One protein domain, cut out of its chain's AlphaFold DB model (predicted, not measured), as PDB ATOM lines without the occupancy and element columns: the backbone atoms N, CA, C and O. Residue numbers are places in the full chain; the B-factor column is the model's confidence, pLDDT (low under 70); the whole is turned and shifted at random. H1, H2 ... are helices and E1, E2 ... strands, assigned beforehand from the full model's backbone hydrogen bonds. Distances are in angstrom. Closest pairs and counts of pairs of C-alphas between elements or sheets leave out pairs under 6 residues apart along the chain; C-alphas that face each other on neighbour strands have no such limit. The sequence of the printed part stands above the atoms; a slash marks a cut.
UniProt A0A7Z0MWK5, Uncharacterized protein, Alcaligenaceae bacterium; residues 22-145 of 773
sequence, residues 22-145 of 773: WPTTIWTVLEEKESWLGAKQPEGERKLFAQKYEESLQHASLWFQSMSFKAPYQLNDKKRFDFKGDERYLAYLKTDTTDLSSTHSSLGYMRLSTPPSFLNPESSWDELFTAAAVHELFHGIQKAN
ATOM      1  N   TRP A  22       4.143  26.122 -31.345       92.62
ATOM      2  CA  TRP A  22       3.502  26.839 -32.436       92.62
ATOM      3  C   TRP A  22       3.262  25.877 -33.609       92.62
ATOM      4  O   TRP A  22       4.061  24.954 -33.810       92.62
ATOM      5  N   PRO A  23       2.168  26.051 -34.369       91.69
ATOM      6  CA  PRO A  23       1.862  25.190 -35.510       91.69
ATOM      7  C   PRO A  23       2.922  25.284 -36.613       91.69
ATOM      8  O   PRO A  23       3.193  24.298 -37.291       91.69
ATOM      9  N   THR A  24       3.547  26.450 -36.763       94.31
ATOM     10  CA  THR A  24       4.682  26.697 -37.650       94.31
ATOM     11  C   THR A  24       5.480  27.885 -37.113       94.31
ATOM     12  O   THR A  24       5.003  28.621 -36.254       94.31
ATOM     13  N   THR A  25       6.701  28.073 -37.599       94.62
ATOM     14  CA  THR A  25       7.494  29.303 -37.408       94.62
ATOM     15  C   THR A  25       7.955  29.867 -38.750       94.62
ATOM     16  O   THR A  25       8.777  30.776 -38.795       94.62
ATOM     17  N   ILE A  26       7.478  29.283 -39.850       95.56
ATOM     18  CA  ILE A  26       7.878  29.624 -41.209       95.56
ATOM     19  C   ILE A  26       6.841  30.585 -41.776       95.56
ATOM     20  O   ILE A  26       5.635  30.368 -41.626       95.56
ATOM     21  N   TRP A  27       7.324  31.619 -42.453       96.50
ATOM     22  CA  TRP A  27       6.503  32.673 -43.028       96.50
ATOM     23  C   TRP A  27       6.513  32.621 -44.554       96.50
ATOM     24  O   TRP A  27       7.359  31.992 -45.190       96.50
ATOM     25  N   THR A  28       5.505  33.233 -45.152       95.38
ATOM     26  CA  THR A  28       5.440  33.545 -46.575       95.38
ATOM     27  C   THR A  28       4.968  34.978 -46.702       95.38
ATOM     28  O   THR A  28       3.906  35.329 -46.183       95.38
ATOM     29  N   VAL A  29       5.765  35.800 -47.379       95.25
ATOM     30  CA  VAL A  29       5.477  37.220 -47.576       95.25
ATOM     31  C   VAL A  29       5.102  37.461 -49.037       95.25
ATOM     32  O   VAL A  29       5.885  37.201 -49.948       95.25
ATOM     33  N   LEU A  30       3.877  37.936 -49.272       93.62
ATOM     34  CA  LEU A  30       3.325  38.163 -50.612       93.62
ATOM     35  C   LEU A  30       3.080  39.647 -50.887       93.62
ATOM     36  O   LEU A  30       3.023  40.455 -49.971       93.62
ATOM     37  N   GLU A  31       2.859  40.010 -52.146       90.50
ATOM     38  CA  GLU A  31       2.359  41.343 -52.487       90.50
ATOM     39  C   GLU A  31       0.908  41.515 -52.031       90.50
ATOM     40  O   GLU A  31       0.047  40.674 -52.338       90.50
ATOM     41  N   GLU A  32       0.620  42.624 -51.347       83.81
ATOM     42  CA  GLU A  32      -0.754  43.079 -51.175       83.81
ATOM     43  C   GLU A  32      -1.359  43.418 -52.549       83.81
ATOM     44  O   GLU A  32      -0.698  43.941 -53.446       83.81
ATOM     45  N   LYS A  33      -2.639  43.094 -52.745       71.75
ATOM     46  CA  LYS A  33      -3.403  43.544 -53.909       71.75
ATOM     47  C   LYS A  33      -4.732  44.120 -53.471       71.75
ATOM     48  O   LYS A  33      -5.362  43.596 -52.559       71.75
ATOM     49  N   GLU A  34      -5.211  45.088 -54.244       54.69
ATOM     50  CA  GLU A  34      -6.539  45.688 -54.087       54.69
ATOM     51  C   GLU A  34      -7.696  44.687 -54.282       54.69
ATOM     52  O   GLU A  34      -8.815  44.950 -53.845       54.69
ATOM     53  N   SER A  35      -7.463  43.519 -54.907       51.97
ATOM     54  CA  SER A  35      -8.492  42.489 -55.108       51.97
ATOM     55  C   SER A  35      -8.172  41.151 -54.429       51.97
ATOM     56  O   SER A  35      -7.057  40.626 -54.465       51.97
ATOM     57  N   TRP A  36      -9.212  40.557 -53.839       50.31
ATOM     58  CA  TRP A  36      -9.202  39.355 -52.995       50.31
ATOM     59  C   TRP A  36      -8.740  38.052 -53.690       50.31
ATOM     60  O   TRP A  36      -8.502  37.046 -53.009       50.31
ATOM     61  N   LEU A  37      -8.558  38.060 -55.020       48.66
ATOM     62  CA  LEU A  37      -8.431  36.865 -55.874       48.66
ATOM     63  C   LEU A  37      -7.010  36.459 -56.312       48.66
ATOM     64  O   LEU A  37      -6.874  35.520 -57.090       48.66
ATOM     65  N   GLY A  38      -5.928  37.055 -55.799       57.47
ATOM     66  CA  GLY A  38      -4.610  36.438 -56.015       57.47
ATOM     67  C   GLY A  38      -3.417  37.276 -55.601       57.47
ATOM     68  O   GLY A  38      -2.892  38.038 -56.416       57.47
ATOM     69  N   ALA A  39      -2.961  37.082 -54.364       67.88
ATOM     70  CA  ALA A  39      -1.663  37.565 -53.910       67.88
ATOM     71  C   ALA A  39      -0.552  36.929 -54.764       67.88
ATOM     72  O   ALA A  39      -0.632  35.748 -55.112       67.88
ATOM     73  N   LYS A  40       0.434  37.732 -55.169       83.62
ATOM     74  CA  LYS A  40       1.549  37.300 -56.024       83.62
ATOM     75  C   LYS A  40       2.843  37.274 -55.221       83.62
ATOM     76  O   LYS A  40       2.959  37.958 -54.210       83.62
ATOM     77  N   GLN A  41       3.795  36.478 -55.694       88.31
ATOM     78  CA  GLN A  41       5.155  36.500 -55.170       88.31
ATOM     79  C   GLN A  41       5.810  37.856 -55.486       88.31
ATOM     80  O   GLN A  41       5.629  38.339 -56.608       88.31
ATOM     81  N   PRO A  42       6.541  38.463 -54.536       91.12
ATOM     82  CA  PRO A  42       7.285  39.695 -54.773       91.12
ATOM     83  C   PRO A  42       8.402  39.500 -55.804       91.12
ATOM     84  O   PRO A  42       9.078  38.467 -55.836       91.12
ATOM     85  N   GLU A  43       8.617  40.512 -56.641       90.25
ATOM     86  CA  GLU A  43       9.636  40.521 -57.698       90.25
ATOM     87  C   GLU A  43      10.582  41.725 -57.540       90.25
ATOM     88  O   GLU A  43      10.282  42.692 -56.839       90.25
ATOM     89  N   GLY A  44      11.754  41.671 -58.183       90.38
ATOM     90  CA  GLY A  44      12.740  42.757 -58.139       90.38
ATOM     91  C   GLY A  44      13.233  43.072 -56.722       90.38
ATOM     92  O   GLY A  44      13.498  42.165 -55.936       90.38
ATOM     93  N   GLU A  45      13.352  44.358 -56.390       89.75
ATOM     94  CA  GLU A  45      13.773  44.831 -55.062       89.75
ATOM     95  C   GLU A  45      12.805  44.399 -53.947       89.75
ATOM     96  O   GLU A  45      13.238  44.050 -52.851       89.75
ATOM     97  N   ARG A  46      11.500  44.301 -54.235       91.94
ATOM     98  CA  ARG A  46      10.477  43.865 -53.264       91.94
ATOM     99  C   ARG A  46      10.681  42.427 -52.794       91.94
ATOM    100  O   ARG A  46      10.325  42.087 -51.668       91.94
ATOM    101  N   LYS A  47      11.348  41.594 -53.599       94.06
ATOM    102  CA  LYS A  47      11.801  40.265 -53.174       94.06
ATOM    103  C   LYS A  47      12.797  40.334 -52.010       94.06
ATOM    104  O   LYS A  47      12.744  39.476 -51.136       94.06
ATOM    105  N   LEU A  48      13.668  41.345 -51.971       94.06
ATOM    106  CA  LEU A  48      14.633  41.534 -50.880       94.06
ATOM    107  C   LEU A  48      13.925  41.922 -49.577       94.06
ATOM    108  O   LEU A  48      14.260  41.393 -48.519       94.06
ATOM    109  N   PHE A  49      12.908  42.788 -49.660       93.56
ATOM    110  CA  PHE A  49      12.038  43.102 -48.521       93.56
ATOM    111  C   PHE A  49      11.376  41.837 -47.974       93.56
ATOM    112  O   PHE A  49      11.485  41.554 -46.783       93.56
ATOM    113  N   ALA A  50      10.737  41.056 -48.851       94.94
ATOM    114  CA  ALA A  50      10.061  39.819 -48.475       94.94
ATOM    115  C   ALA A  50      11.003  38.830 -47.777       94.94
ATOM    116  O   ALA A  50      10.679  38.355 -46.694       94.94
ATOM    117  N   GLN A  51      12.190  38.590 -48.340       95.62
ATOM    118  CA  GLN A  51      13.197  37.701 -47.752       95.62
ATOM    119  C   GLN A  51      13.632  38.165 -46.358       95.62
ATOM    120  O   GLN A  51      13.618  37.380 -45.413       95.62
ATOM    121  N   LYS A  52      13.951  39.456 -46.203       94.19
ATOM    122  CA  LYS A  52      14.364  40.019 -44.912       94.19
ATOM    123  C   LYS A  52      13.250  39.924 -43.862       94.19
ATOM    124  O   LYS A  52      13.528  39.641 -42.697       94.19
ATOM    125  N   TYR A  53      11.993  40.130 -44.261       95.88
ATOM    126  CA  TYR A  53      10.847  39.946 -43.373       95.88
ATOM    127  C   TYR A  53      10.617  38.483 -42.999       95.88
ATOM    128  O   TYR A  53      10.394  38.209 -41.824       95.88
ATOM    129  N   GLU A  54      10.704  37.550 -43.949       96.31
ATOM    130  CA  GLU A  54      10.581  36.112 -43.678       96.31
ATOM    131  C   GLU A  54      11.628  35.644 -42.660       96.31
ATOM    132  O   GLU A  54      11.272  34.986 -41.682       96.31
ATOM    133  N   GLU A  55      12.891  36.044 -42.834       95.06
ATOM    134  CA  GLU A  55      13.980  35.739 -41.899       95.06
ATOM    135  C   GLU A  55      13.730  36.344 -40.510       95.06
ATOM    136  O   GLU A  55      13.810  35.643 -39.497       95.06
ATOM    137  N   SER A  56      13.382  37.635 -40.449       94.69
ATOM    138  CA  SER A  56      13.134  38.338 -39.185       94.69
ATOM    139  C   SER A  56      11.943  37.746 -38.424       94.69
ATOM    140  O   SER A  56      12.050  37.450 -37.233       94.69
ATOM    141  N   LEU A  57      10.827  37.491 -39.112       97.50
ATOM    142  CA  LEU A  57       9.627  36.896 -38.525       97.50
ATOM    143  C   LEU A  57       9.866  35.454 -38.078       97.50
ATOM    144  O   LEU A  57       9.374  35.062 -37.018       97.50
ATOM    145  N   GLN A  58      10.637  34.666 -38.829       96.88
ATOM    146  CA  GLN A  58      11.001  33.308 -38.426       96.88
ATOM    147  C   GLN A  58      11.861  33.311 -37.156       96.88
ATOM    148  O   GLN A  58      11.574  32.559 -36.221       96.88
ATOM    149  N   HIS A  59      12.882  34.168 -37.088       96.12
ATOM    150  CA  HIS A  59      13.720  34.306 -35.896       96.12
ATOM    151  C   HIS A  59      12.925  34.803 -34.685       96.12
ATOM    152  O   HIS A  59      13.030  34.219 -33.604       96.12
ATOM    153  N   ALA A  60      12.079  35.820 -34.862       97.06
ATOM    154  CA  ALA A  60      11.206  36.318 -33.807       97.06
ATOM    155  C   ALA A  60      10.199  35.252 -33.341       97.06
ATOM    156  O   ALA A  60      10.000  35.082 -32.141       97.06
ATOM    157  N   SER A  61       9.629  34.465 -34.261       97.31
ATOM    158  CA  SER A  61       8.721  33.358 -33.927       97.31
ATOM    159  C   SER A  61       9.402  32.316 -33.043       97.31
ATOM    160  O   SER A  61       8.856  31.932 -32.013       97.31
ATOM    161  N   LEU A  62      10.622  31.895 -33.399       95.38
ATOM    162  CA  LEU A  62      11.415  30.967 -32.584       95.38
ATOM    163  C   LEU A  62      11.737  31.556 -31.203       95.38
ATOM    164  O   LEU A  62      11.683  30.850 -30.196       95.38
ATOM    165  N   TRP A  63      12.039  32.854 -31.145       95.00
ATOM    166  CA  TRP A  63      12.318  33.551 -29.894       95.00
ATOM    167  C   TRP A  63      11.090  33.600 -28.974       95.00
ATOM    168  O   TRP A  63      11.170  33.122 -27.840       95.00
ATOM    169  N   PHE A  64       9.933  34.063 -29.451       96.69
ATOM    170  CA  PHE A  64       8.692  34.064 -28.665       96.69
ATOM    171  C   PHE A  64       8.255  32.657 -28.255       96.69
ATOM    172  O   PHE A  64       7.846  32.438 -27.113       96.69
ATOM    173  N   GLN A  65       8.397  31.687 -29.159       94.69
ATOM    174  CA  GLN A  65       8.112  30.291 -28.867       94.69
ATOM    175  C   GLN A  65       8.984  29.759 -27.721       94.69
ATOM    176  O   GLN A  65       8.478  29.083 -26.822       94.69
ATOM    177  N   SER A  66      10.282  30.089 -27.713       92.38
ATOM    178  CA  SER A  66      11.202  29.673 -26.646       92.38
ATOM    179  C   SER A  66      10.785  30.215 -25.272       92.38
ATOM    180  O   SER A  66      10.885  29.504 -24.274       92.38
ATOM    181  N   MET A  67      10.196  31.414 -25.247       93.25
ATOM    182  CA  MET A  67       9.627  32.076 -24.066       93.25
ATOM    183  C   MET A  67       8.200  31.613 -23.733       93.25
ATOM    184  O   MET A  67       7.563  32.136 -22.822       93.25
ATOM    185  N   SER A  68       7.699  30.601 -24.448       92.38
ATOM    186  CA  SER A  68       6.396  29.975 -24.231       92.38
ATOM    187  C   SER A  68       5.195  30.912 -24.409       92.38
ATOM    188  O   SER A  68       4.143  30.671 -23.815       92.38
ATOM    189  N   PHE A  69       5.322  31.952 -25.239       95.69
ATOM    190  CA  PHE A  69       4.171  32.729 -25.702       95.69
ATOM    191  C   PHE A  69       3.235  31.864 -26.556       95.69
ATOM    192  O   PHE A  69       3.675  30.935 -27.243       95.69
ATOM    193  N   LYS A  70       1.936  32.187 -26.556       93.38
ATOM    194  CA  LYS A  70       0.969  31.559 -27.465       93.38
ATOM    195  C   LYS A  70       1.329  31.849 -28.921       93.38
ATOM    196  O   LYS A  70       1.884  32.898 -29.236       93.38
ATOM    197  N   ALA A  71       0.989  30.904 -29.796       94.12
ATOM    198  CA  ALA A  71       1.086  31.112 -31.233       94.12
ATOM    199  C   ALA A  71       0.232  32.324 -31.643       94.12
ATOM    200  O   ALA A  71      -0.876  32.461 -31.120       94.12
ATOM    201  N   PRO A  72       0.712  33.183 -32.556       95.38
ATOM    202  CA  PRO A  72       0.012  34.402 -32.928       95.38
ATOM    203  C   PRO A  72      -1.331  34.090 -33.591       95.38
ATOM    204  O   PRO A  72      -1.472  33.107 -34.325       95.38
ATOM    205  N   TYR A  73      -2.310  34.968 -33.374       94.25
ATOM    206  CA  TYR A  73      -3.568  34.987 -34.111       94.25
ATOM    207  C   TYR A  73      -3.318  35.440 -35.558       94.25
ATOM    208  O   TYR A  73      -3.482  36.606 -35.905       94.25
ATOM    209  N   GLN A  74      -2.879  34.502 -36.396       95.44
ATOM    210  CA  GLN A  74      -2.340  34.773 -37.724       95.44
ATOM    211  C   GLN A  74      -2.883  33.777 -38.754       95.44
ATOM    212  O   GLN A  74      -2.978  32.577 -38.488       95.44
ATOM    213  N   LEU A  75      -3.211  34.274 -39.949       94.12
ATOM    214  CA  LEU A  75      -3.638  33.436 -41.071       94.12
ATOM    215  C   LEU A  75      -2.475  32.603 -41.629       94.12
ATOM    216  O   LEU A  75      -1.334  33.071 -41.704       94.12
ATOM    217  N   ASN A  76      -2.785  31.391 -42.090       92.56
ATOM    218  CA  ASN A  76      -1.879  30.573 -42.889       92.56
ATOM    219  C   ASN A  76      -1.855  31.005 -44.372       92.56
ATOM    220  O   ASN A  76      -2.672  31.810 -44.827       92.56
ATOM    221  N   ASP A  77      -0.964  30.410 -45.166       87.12
ATOM    222  CA  ASP A  77      -0.832  30.596 -46.620       87.12
ATOM    223  C   ASP A  77      -2.081  30.168 -47.423       87.12
ATOM    224  O   ASP A  77      -2.225  30.506 -48.601       87.12
ATOM    225  N   LYS A  78      -3.021  29.461 -46.784       88.19
ATOM    226  CA  LYS A  78      -4.359  29.134 -47.303       88.19
ATOM    227  C   LYS A  78      -5.455  30.092 -46.823       88.19
ATOM    228  O   LYS A  78      -6.624  29.850 -47.125       88.19
ATOM    229  N   LYS A  79      -5.093  31.183 -46.139       88.06
ATOM    230  CA  LYS A  79      -5.986  32.211 -45.578       88.06
ATOM    231  C   LYS A  79      -6.984  31.665 -44.548       88.06
ATOM    232  O   LYS A  79      -8.147  32.063 -44.531       88.06
ATOM    233  N   ARG A  80      -6.543  30.739 -43.700       91.50
ATOM    234  CA  ARG A  80      -7.320  30.168 -42.590       91.50
ATOM    235  C   ARG A  80      -6.510  30.198 -41.295       91.50
ATOM    236  O   ARG A  80      -5.293  30.341 -41.335       91.50
ATOM    237  N   PHE A  81      -7.178  30.032 -40.158       88.88
ATOM    238  CA  PHE A  81      -6.522  29.912 -38.849       88.88
ATOM    239  C   PHE A  81      -6.178  28.461 -38.474       88.88
ATOM    240  O   PHE A  81      -5.419  28.236 -37.535       88.88
ATOM    241  N   ASP A  82      -6.730  27.463 -39.179       90.38
ATOM    242  CA  ASP A  82      -6.428  26.050 -38.947       90.38
ATOM    243  C   ASP A  82      -5.182  25.615 -39.728       90.38
ATOM    244  O   ASP A  82      -5.185  25.612 -40.958       90.38
ATOM    245  N   PHE A  83      -4.131  25.215 -39.006       91.50
ATOM    246  CA  PHE A  83      -2.869  24.760 -39.593       91.50
ATOM    247  C   PHE A  83      -2.843  23.242 -39.777       91.50
ATOM    248  O   PHE A  83      -3.153  22.482 -38.853       91.50
ATOM    249  N   LYS A  84      -2.436  22.792 -40.964       88.62
ATOM    250  CA  LYS A  84      -2.261  21.382 -41.333       88.62
ATOM    251  C   LYS A  84      -0.931  21.181 -42.055       88.62
ATOM    252  O   LYS A  84      -0.584  21.945 -42.944       88.62
ATOM    253  N   GLY A  85      -0.222  20.099 -41.729       85.56
ATOM    254  CA  GLY A  85       1.006  19.723 -42.439       85.56
ATOM    255  C   GLY A  85       2.102  20.789 -42.340       85.56
ATOM    256  O   GLY A  85       2.507  21.147 -41.239       85.56
ATOM    257  N   ASP A  86       2.584  21.251 -43.493       85.88
ATOM    258  CA  ASP A  86       3.685  22.203 -43.684       85.88
ATOM    259  C   ASP A  86       3.217  23.635 -44.027       85.88
ATOM    260  O   ASP A  86       3.991  24.438 -44.558       85.88
ATOM    261  N   GLU A  87       1.955  23.960 -43.722       94.12
ATOM    262  CA  GLU A  87       1.387  25.303 -43.893       94.12
ATOM    263  C   GLU A  87       2.193  26.376 -43.128       94.12
ATOM    264  O   GLU A  87       2.782  26.140 -42.066       94.12
ATOM    265  N   ARG A  88       2.230  27.586 -43.695       94.69
ATOM    266  CA  ARG A  88       3.095  28.700 -43.260       94.69
ATOM    267  C   ARG A  88       2.261  29.892 -42.827       94.69
ATOM    268  O   ARG A  88       1.159  30.067 -43.336       94.69
ATOM    269  N   TYR A  89       2.787  30.730 -41.942       96.69
ATOM    270  CA  TYR A  89       2.171  32.023 -41.644       96.69
ATOM    271  C   TYR A  89       2.246  32.961 -42.849       96.69
ATOM    272  O   TYR A  89       3.201  32.911 -43.623       96.69
ATOM    273  N   LEU A  90       1.237  33.816 -43.009       94.94
ATOM    274  CA  LEU A  90       1.085  34.676 -44.179       94.94
ATOM    275  C   LEU A  90       1.131  36.161 -43.818       94.94
ATOM    276  O   LEU A  90       0.294  36.626 -43.052       94.94
ATOM    277  N   ALA A  91       2.032  36.919 -44.439       95.44
ATOM    278  CA  ALA A  91       2.071  38.379 -44.354       95.44
ATOM    279  C   ALA A  91       2.111  39.014 -45.751       95.44
ATOM    280  O   ALA A  91       2.384  38.342 -46.751       95.44
ATOM    281  N   TYR A  92       1.817  40.311 -45.824       94.12
ATOM    282  CA  TYR A  92       1.723  41.046 -47.084       94.12
ATOM    283  C   TYR A  92       2.594  42.298 -47.081       94.12
ATOM    284  O   TYR A  92       2.556  43.057 -46.121       94.12
ATOM    285  N   LEU A  93       3.329  42.557 -48.159       93.56
ATOM    286  CA  LEU A  93       3.977  43.848 -48.385       93.56
ATOM    287  C   LEU A  93       2.935  44.862 -48.856       93.56
ATOM    288  O   LEU A  93       2.231  44.601 -49.835       93.56
ATOM    289  N   LYS A  94       2.863  46.021 -48.197       90.19
ATOM    290  CA  LYS A  94       1.958  47.117 -48.570       90.19
ATOM    291  C   LYS A  94       2.285  47.622 -49.973       90.19
ATOM    292  O   LYS A  94       3.454  47.692 -50.364       90.19
ATOM    293  N   THR A  95       1.252  47.959 -50.743       84.50
ATOM    294  CA  THR A  95       1.417  48.543 -52.085       84.50
ATOM    295  C   THR A  95       1.916  49.981 -52.021       84.50
ATOM    296  O   THR A  95       2.704  50.389 -52.871       84.50
ATOM    297  N   ASP A  96       1.468  50.738 -51.018       83.00
ATOM    298  CA  ASP A  96       1.945  52.091 -50.754       83.00
ATOM    299  C   ASP A  96       3.290  52.040 -50.021       83.00
ATOM    300  O   ASP A  96       3.376  51.616 -48.868       83.00
ATOM    301  N   THR A  97       4.351  52.456 -50.710       77.31
ATOM    302  CA  THR A  97       5.717  52.498 -50.174       77.31
ATOM    303  C   THR A  97       6.005  53.762 -49.366       77.31
ATOM    304  O   THR A  97       7.078  53.862 -48.774       77.31
ATOM    305  N   THR A  98       5.101  54.747 -49.387       78.50
ATOM    306  CA  THR A  98       5.222  55.988 -48.605       78.50
ATOM    307  C   THR A  98       4.692  55.823 -47.186       78.50
ATOM    308  O   THR A  98       5.119  56.539 -46.282       78.50
ATOM    309  N   ASP A  99       3.822  54.835 -46.974       79.44
ATOM    310  CA  ASP A  99       3.331  54.475 -45.657       79.44
ATOM    311  C   ASP A  99       4.381  53.655 -44.892       79.44
ATOM    312  O   ASP A  99       4.685  52.499 -45.202       79.44
ATOM    313  N   LEU A 100       4.940  54.289 -43.865       78.00
ATOM    314  CA  LEU A 100       6.003  53.739 -43.032       78.00
ATOM    315  C   LEU A 100       5.483  52.731 -41.997       78.00
ATOM    316  O   LEU A 100       6.271  51.959 -41.444       78.00
ATOM    317  N   SER A 101       4.171  52.708 -41.747       81.38
ATOM    318  CA  SER A 101       3.556  51.874 -40.715       81.38
ATOM    319  C   SER A 101       3.324  50.442 -41.200       81.38
ATOM    320  O   SER A 101       2.775  50.197 -42.281       81.38
ATOM    321  N   SER A 102       3.732  49.471 -40.387       89.88
ATOM    322  CA  SER A 102       3.217  48.103 -40.489       89.88
ATOM    323  C   SER A 102       1.934  47.997 -39.658       89.88
ATOM    324  O   SER A 102       1.650  48.885 -38.863       89.88
ATOM    325  N   THR A 103       1.093  46.994 -39.919       90.69
ATOM    326  CA  THR A 103      -0.166  46.810 -39.173       90.69
ATOM    327  C   THR A 103      -0.557  45.339 -39.065       90.69
ATOM    328  O   THR A 103      -0.396  44.566 -40.014       90.69
ATOM    329  N   HIS A 104      -1.182  44.974 -37.948       92.62
ATOM    330  CA  HIS A 104      -1.827  43.685 -37.735       92.62
ATOM    331  C   HIS A 104      -3.321  43.876 -37.453       92.62
ATOM    332  O   HIS A 104      -3.738  44.304 -36.378       92.62
ATOM    333  N   SER A 105      -4.182  43.482 -38.386       87.75
ATOM    334  CA  SER A 105      -5.636  43.641 -38.241       87.75
ATOM    335  C   SER A 105      -6.257  42.692 -37.203       87.75
ATOM    336  O   SER A 105      -5.653  41.702 -36.779       87.75
ATOM    337  N   SER A 106      -7.510  42.961 -36.825       83.12
ATOM    338  CA  SER A 106      -8.345  42.053 -36.023       83.12
ATOM    339  C   SER A 106      -8.722  40.764 -36.765       83.12
ATOM    340  O   SER A 106      -9.119  39.796 -36.128       83.12
ATOM    341  N   LEU A 107      -8.565  40.721 -38.091       86.38
ATOM    342  CA  LEU A 107      -8.854  39.560 -38.937       86.38
ATOM    343  C   LEU A 107      -7.625  38.662 -39.175       86.38
ATOM    344  O   LEU A 107      -7.685  37.761 -40.006       86.38
ATOM    345  N   GLY A 108      -6.509  38.903 -38.479       86.81
ATOM    346  CA  GLY A 108      -5.289  38.100 -38.623       86.81
ATOM    347  C   GLY A 108      -4.470  38.412 -39.880       86.81
ATOM    348  O   GLY A 108      -3.628  37.610 -40.271       86.81
ATOM    349  N   TYR A 109      -4.723  39.546 -40.545       91.19
ATOM    350  CA  TYR A 109      -3.874  40.039 -41.638       91.19
ATOM    351  C   TYR A 109      -2.745  40.904 -41.090       91.19
ATOM    352  O   TYR A 109      -3.031  41.898 -40.423       91.19
ATOM    353  N   MET A 110      -1.510  40.561 -41.458       94.81
ATOM    354  CA  MET A 110      -0.309  41.351 -41.208       94.81
ATOM    355  C   MET A 110       0.136  42.026 -42.508       94.81
ATOM    356  O   MET A 110       0.325  41.356 -43.529       94.81
ATOM    357  N   ARG A 111       0.290  43.347 -42.465       94.25
ATOM    358  CA  ARG A 111       0.744  44.191 -43.572       94.25
ATOM    359  C   ARG A 111       2.038  44.883 -43.177       94.25
ATOM    360  O   ARG A 111       2.102  45.508 -42.125       94.25
ATOM    361  N   LEU A 112       3.038  44.781 -44.033       94.38
ATOM    362  CA  LEU A 112       4.408  45.190 -43.776       94.38
ATOM    363  C   LEU A 112       4.750  46.372 -44.675       94.38
ATOM    364  O   LEU A 112       4.553  46.307 -45.893       94.38
ATOM    365  N   SER A 113       5.233  47.454 -44.072       91.44
ATOM    366  CA  SER A 113       5.710  48.618 -44.815       91.44
ATOM    367  C   SER A 113       6.968  48.276 -45.617       91.44
ATOM    368  O   SER A 113       7.684  47.326 -45.320       91.44
ATOM    369  N   THR A 114       7.242  49.020 -46.689       89.25
ATOM    370  CA  THR A 114       8.462  48.815 -47.491       89.25
ATOM    371  C   THR A 114       9.201  50.129 -47.744       89.25
ATOM    372  O   THR A 114       9.408  50.489 -48.907       89.25
ATOM    373  N   PRO A 115       9.579  50.886 -46.694       87.25
ATOM    374  CA  PRO A 115      10.370  52.090 -46.889       87.25
ATOM    375  C   PRO A 115      11.788  51.721 -47.350       87.25
ATOM    376  O   PRO A 115      12.339  50.731 -46.861       87.25
ATOM    377  N   PRO A 116      12.434  52.505 -48.230       83.81
ATOM    378  CA  PRO A 116      13.804  52.226 -48.675       83.81
ATOM    379  C   PRO A 116      14.800  52.030 -47.520       83.81
ATOM    380  O   PRO A 116      15.672  51.158 -47.581       83.81
ATOM    381  N   SER A 117      14.621  52.777 -46.427       84.06
ATOM    382  CA  SER A 117      15.473  52.696 -45.241       84.06
ATOM    383  C   SER A 117      15.341  51.388 -44.453       84.06
ATOM    384  O   SER A 117      16.238  51.031 -43.696       84.06
ATOM    385  N   PHE A 118      14.292  50.591 -44.682       86.81
ATOM    386  CA  PHE A 118      14.200  49.251 -44.102       86.81
ATOM    387  C   PHE A 118      15.316  48.336 -44.616       86.81
ATOM    388  O   PHE A 118      15.854  47.535 -43.849       86.81
ATOM    389  N   LEU A 119      15.683  48.425 -45.900       87.50
ATOM    390  CA  LEU A 119      16.799  47.647 -46.445       87.50
ATOM    391  C   LEU A 119      18.141  48.251 -46.033       87.50
ATOM    392  O   LEU A 119      19.010  47.503 -45.582       87.50
ATOM    393  N   ASN A 120      18.256  49.579 -46.113       87.50
ATOM    394  CA  ASN A 120      19.477  50.332 -45.837       87.50
ATOM    395  C   ASN A 120      19.208  51.431 -44.790       87.50
ATOM    396  O   ASN A 120      18.945  52.570 -45.173       87.50
ATOM    397  N   PRO A 121      19.226  51.108 -43.484       86.12
ATOM    398  CA  PRO A 121      18.972  52.101 -42.445       86.12
ATOM    399  C   PRO A 121      20.151  53.074 -42.335       86.12
ATOM    400  O   PRO A 121      21.298  52.641 -42.217       86.12
ATOM    401  N   GLU A 122      19.869  54.378 -42.359       84.38
ATOM    402  CA  GLU A 122      20.890  55.438 -42.274       84.38
ATOM    403  C   GLU A 122      20.857  56.174 -40.927       84.38
ATOM    404  O   GLU A 122      21.856  56.763 -40.508       84.38
ATOM    405  N   SER A 123      19.727  56.113 -40.221       79.06
ATOM    406  CA  SER A 123      19.533  56.706 -38.900       79.06
ATOM    407  C   SER A 123      19.158  55.665 -37.840       79.06
ATOM    408  O   SER A 123      18.668  54.578 -38.144       79.06
ATOM    409  N   SER A 124      19.324  56.020 -36.562       74.50
ATOM    410  CA  SER A 124      18.838  55.209 -35.434       74.50
ATOM    411  C   SER A 124      17.322  54.990 -35.460       74.50
ATOM    412  O   SER A 124      16.818  54.004 -34.925       74.50
ATOM    413  N   TRP A 125      16.597  55.910 -36.095       76.00
ATOM    414  CA  TRP A 125      15.165  55.810 -36.323       76.00
ATOM    415  C   TRP A 125      14.848  54.769 -37.403       76.00
ATOM    416  O   TRP A 125      14.004  53.908 -37.177       76.00
ATOM    417  N   ASP A 126      15.587  54.744 -38.516       81.12
ATOM    418  CA  ASP A 126      15.433  53.698 -39.538       81.12
ATOM    419  C   ASP A 126      15.748  52.302 -38.985       81.12
ATOM    420  O   ASP A 126      15.085  51.322 -39.329       81.12
ATOM    421  N   GLU A 127      16.738  52.208 -38.086       82.75
ATOM    422  CA  GLU A 127      17.085  50.960 -37.402       82.75
ATOM    423  C   GLU A 127      15.883  50.366 -36.649       82.75
ATOM    424  O   GLU A 127      15.719  49.142 -36.663       82.75
ATOM    425  N   LEU A 128      15.004  51.189 -36.061       81.19
ATOM    426  CA  LEU A 128      13.792  50.695 -35.404       81.19
ATOM    427  C   LEU A 128      12.838  49.998 -36.376       81.19
ATOM    428  O   LEU A 128      12.363  48.899 -36.082       81.19
ATOM    429  N   PHE A 129      12.583  50.594 -37.546       81.12
ATOM    430  CA  PHE A 129      11.653  50.024 -38.530       81.12
ATOM    431  C   PHE A 129      12.116  48.666 -39.054       81.12
ATOM    432  O   PHE A 129      11.295  47.874 -39.521       81.12
ATOM    433  N   THR A 130      13.403  48.329 -38.904       87.00
ATOM    434  CA  THR A 130      13.901  46.987 -39.238       87.00
ATOM    435  C   THR A 130      13.270  45.871 -38.398       87.00
ATOM    436  O   THR A 130      13.257  44.720 -38.841       87.00
ATOM    437  N   ALA A 131      12.691  46.196 -37.237       89.94
ATOM    438  CA  ALA A 131      11.948  45.271 -36.384       89.94
ATOM    439  C   ALA A 131      10.436  45.572 -36.300       89.94
ATOM    440  O   ALA A 131       9.756  44.955 -35.485       89.94
ATOM    441  N   ALA A 132       9.875  46.419 -37.174       89.19
ATOM    442  CA  ALA A 132       8.433  46.708 -37.185       89.19
ATOM    443  C   ALA A 132       7.570  45.439 -37.362       89.19
ATOM    444  O   ALA A 132       6.532  45.285 -36.734       89.19
ATOM    445  N   ALA A 133       8.032  44.453 -38.137       94.38
ATOM    446  CA  ALA A 133       7.328  43.171 -38.256       94.38
ATOM    447  C   ALA A 133       7.286  42.368 -36.941       94.38
ATOM    448  O   ALA A 133       6.386  41.556 -36.746       94.38
ATOM    449  N   VAL A 134       8.248  42.580 -36.038       96.31
ATOM    450  CA  VAL A 134       8.272  41.944 -34.712       96.31
ATOM    451  C   VAL A 134       7.245  42.589 -33.785       96.31
ATOM    452  O   VAL A 134       6.573  41.865 -33.053       96.31
ATOM    453  N   HIS A 135       7.074  43.913 -33.872       95.19
ATOM    454  CA  HIS A 135       5.976  44.648 -33.228       95.19
ATOM    455  C   HIS A 135       4.619  44.087 -33.667       95.19
ATOM    456  O   HIS A 135       3.836  43.625 -32.838       95.19
ATOM    457  N   GLU A 136       4.395  43.968 -34.981       95.88
ATOM    458  CA  GLU A 136       3.150  43.398 -35.516       95.88
ATOM    459  C   GLU A 136       2.935  41.928 -35.144       95.88
ATOM    460  O   GLU A 136       1.813  41.500 -34.862       95.88
ATOM    461  N   LEU A 137       4.005  41.127 -35.133       97.62
ATOM    462  CA  LEU A 137       3.942  39.743 -34.670       97.62
ATOM    463  C   LEU A 137       3.506  39.679 -33.204       97.62
ATOM    464  O   LEU A 137       2.697  38.820 -32.840       97.62
ATOM    465  N   PHE A 138       4.000  40.594 -32.370       97.62
ATOM    466  CA  PHE A 138       3.610  40.659 -30.971       97.62
ATOM    467  C   PHE A 138       2.134  41.031 -30.797       97.62
ATOM    468  O   PHE A 138       1.462  40.405 -29.980       97.62
ATOM    469  N   HIS A 139       1.570  41.913 -31.629       96.00
ATOM    470  CA  HIS A 139       0.115  42.113 -31.660       96.00
ATOM    471  C   HIS A 139      -0.653  40.832 -31.991       96.00
ATOM    472  O   HIS A 139      -1.695  40.557 -31.391       96.00
ATOM    473  N   GLY A 140      -0.143  40.012 -32.912       95.62
ATOM    474  CA  GLY A 140      -0.695  38.684 -33.178       95.62
ATOM    475  C   GLY A 140      -0.690  37.795 -31.929       95.62
ATOM    476  O   GLY A 140      -1.682  37.123 -31.643       95.62
ATOM    477  N   ILE A 141       0.395  37.815 -31.150       96.12
ATOM    478  CA  ILE A 141       0.517  37.077 -29.879       96.12
ATOM    479  C   ILE A 141      -0.460  37.613 -28.831       96.12
ATOM    480  O   ILE A 141      -1.159  36.824 -28.199       96.12
ATOM    481  N   GLN A 142      -0.555  38.931 -28.663       94.62
ATOM    482  CA  GLN A 142      -1.515  39.565 -27.760       94.62
ATOM    483  C   GLN A 142      -2.948  39.112 -28.100       94.62
ATOM    484  O   GLN A 142      -3.662  38.607 -27.233       94.62
ATOM    485  N   LYS A 143      -3.327  39.156 -29.387       92.25
ATOM    486  CA  LYS A 143      -4.644  38.739 -29.909       92.25
ATOM    487  C   LYS A 143      -4.933  37.242 -29.780       92.25
ATOM    488  O   LYS A 143      -6.094  36.839 -29.798       92.25
ATOM    489  N   ALA A 144      -3.911  36.405 -29.606       92.06
ATOM    490  CA  ALA A 144      -4.092  34.980 -29.334       92.06
ATOM    491  C   ALA A 144      -4.653  34.697 -27.927       92.06
ATOM    492  O   ALA A 144      -4.993  33.553 -27.618       92.06
ATOM    493  N   ASN A 145      -4.757  35.719 -27.070       91.81
ATOM    494  CA  ASN A 145      -5.350  35.640 -25.740       91.81
ATOM    495  C   ASN A 145      -6.816  36.091 -25.799       91.81
ATOM    496  O   ASN A 145      -7.061  37.289 -25.918       91.81
TER     497      ASN A 145
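This is residues 22 to 145 of the 773 residues of an uncharacterized protein of Alcaligenaceae bacterium (UniProt A0A7Z0MWK5). What shape do these atoms make? A small parallel sheet of three short strands, E1, E2 and E3, has the long helix H1 slantwise over one face, while H4 packs on H1 and on the sheet at E3. The short helices H2 and H3 sit together at one end, and long loops make much of the rest. What is it made of? The 124 printed residues hold four named helices and three named strands in the order E1 H1 E2 E3 H2 H3 H4; the class is mixed, helices and strands, with under half of the residues, 57, in named elements. How large is it? It is compact, with a radius of gyration of the C-alphas of 13.8 A and spans of 37 by 35 by 23 A.

How do the strands pair? E1, residues 27 to 31, and E2, residues 89 to 93, are parallel neighbours at 31 degrees, with N 28 and O 89 2.8 A apart, within hydrogen-bond range. E2 and E3, residues 110 to 112, are parallel at 39 degrees, with N 92 and O 110 2.9 A apart, within range; residues 103 to 104 pair antiparallel with residues 110 to 111 of E3. Where is the long helix? H1, residues 45 to 66, is on the sheet at a height of 8.1 A, over E1 and E2 and slantwise to the strands, at 36 degrees to E2 on the local plane; the closest C-alphas of E1 and H1 are those of Val 29 and Ala 50, 5.3 A. E1, H1 and E2 form a strand-helix-strand unit, two parallel neighbour strands with a helix between, and its crossover is left-handed. What do the other helices touch? H4, residues 132 to 143, touches H1 with residues 133 to 137 alone, the same way at a steep tilt of 44 degrees, the closest C-alphas being those of Ala 60 and Val 134, 6.4 A. H2, residues 116 to 119, touches H3, residues 124 to 129, with the C-alphas of Ser 117 and Asp 126 closest at 5.8 A; H1 and H3 are apart. Do the helix backbones close? In H1 and H4 every O i to N i+4 pair is within hydrogen-bond range; in H3 0 of 2 are, beside 2 of 3 O i to N i+3 pairs, and H2 is too short for an O i to N i+4 pair.

Where does the first strand begin? C-alpha 27 of E1 is at (6.503, 32.673, -43.028). How long are the longer elements? H1 measures 32.3 A from first to last C-alpha, H4 17.0 A, E2 13.7 A and E1 13.5 A. Where does the last helix end? C-alpha 143 of H4 is at (-4.644, 38.739, -29.909).

How far does it reach? The two C-alphas farthest apart, those of Lys 84 and Ser 123, are 41.6 A apart, and the printed part has no cut. Which links are long? E1 to H1, H1 to E2 and E2 to E3 are long links, with 13, 22 and 16 residues. Where is confidence low? Residues 34 to 39 have pLDDT under 70, and the mean of the printed part is 88.9.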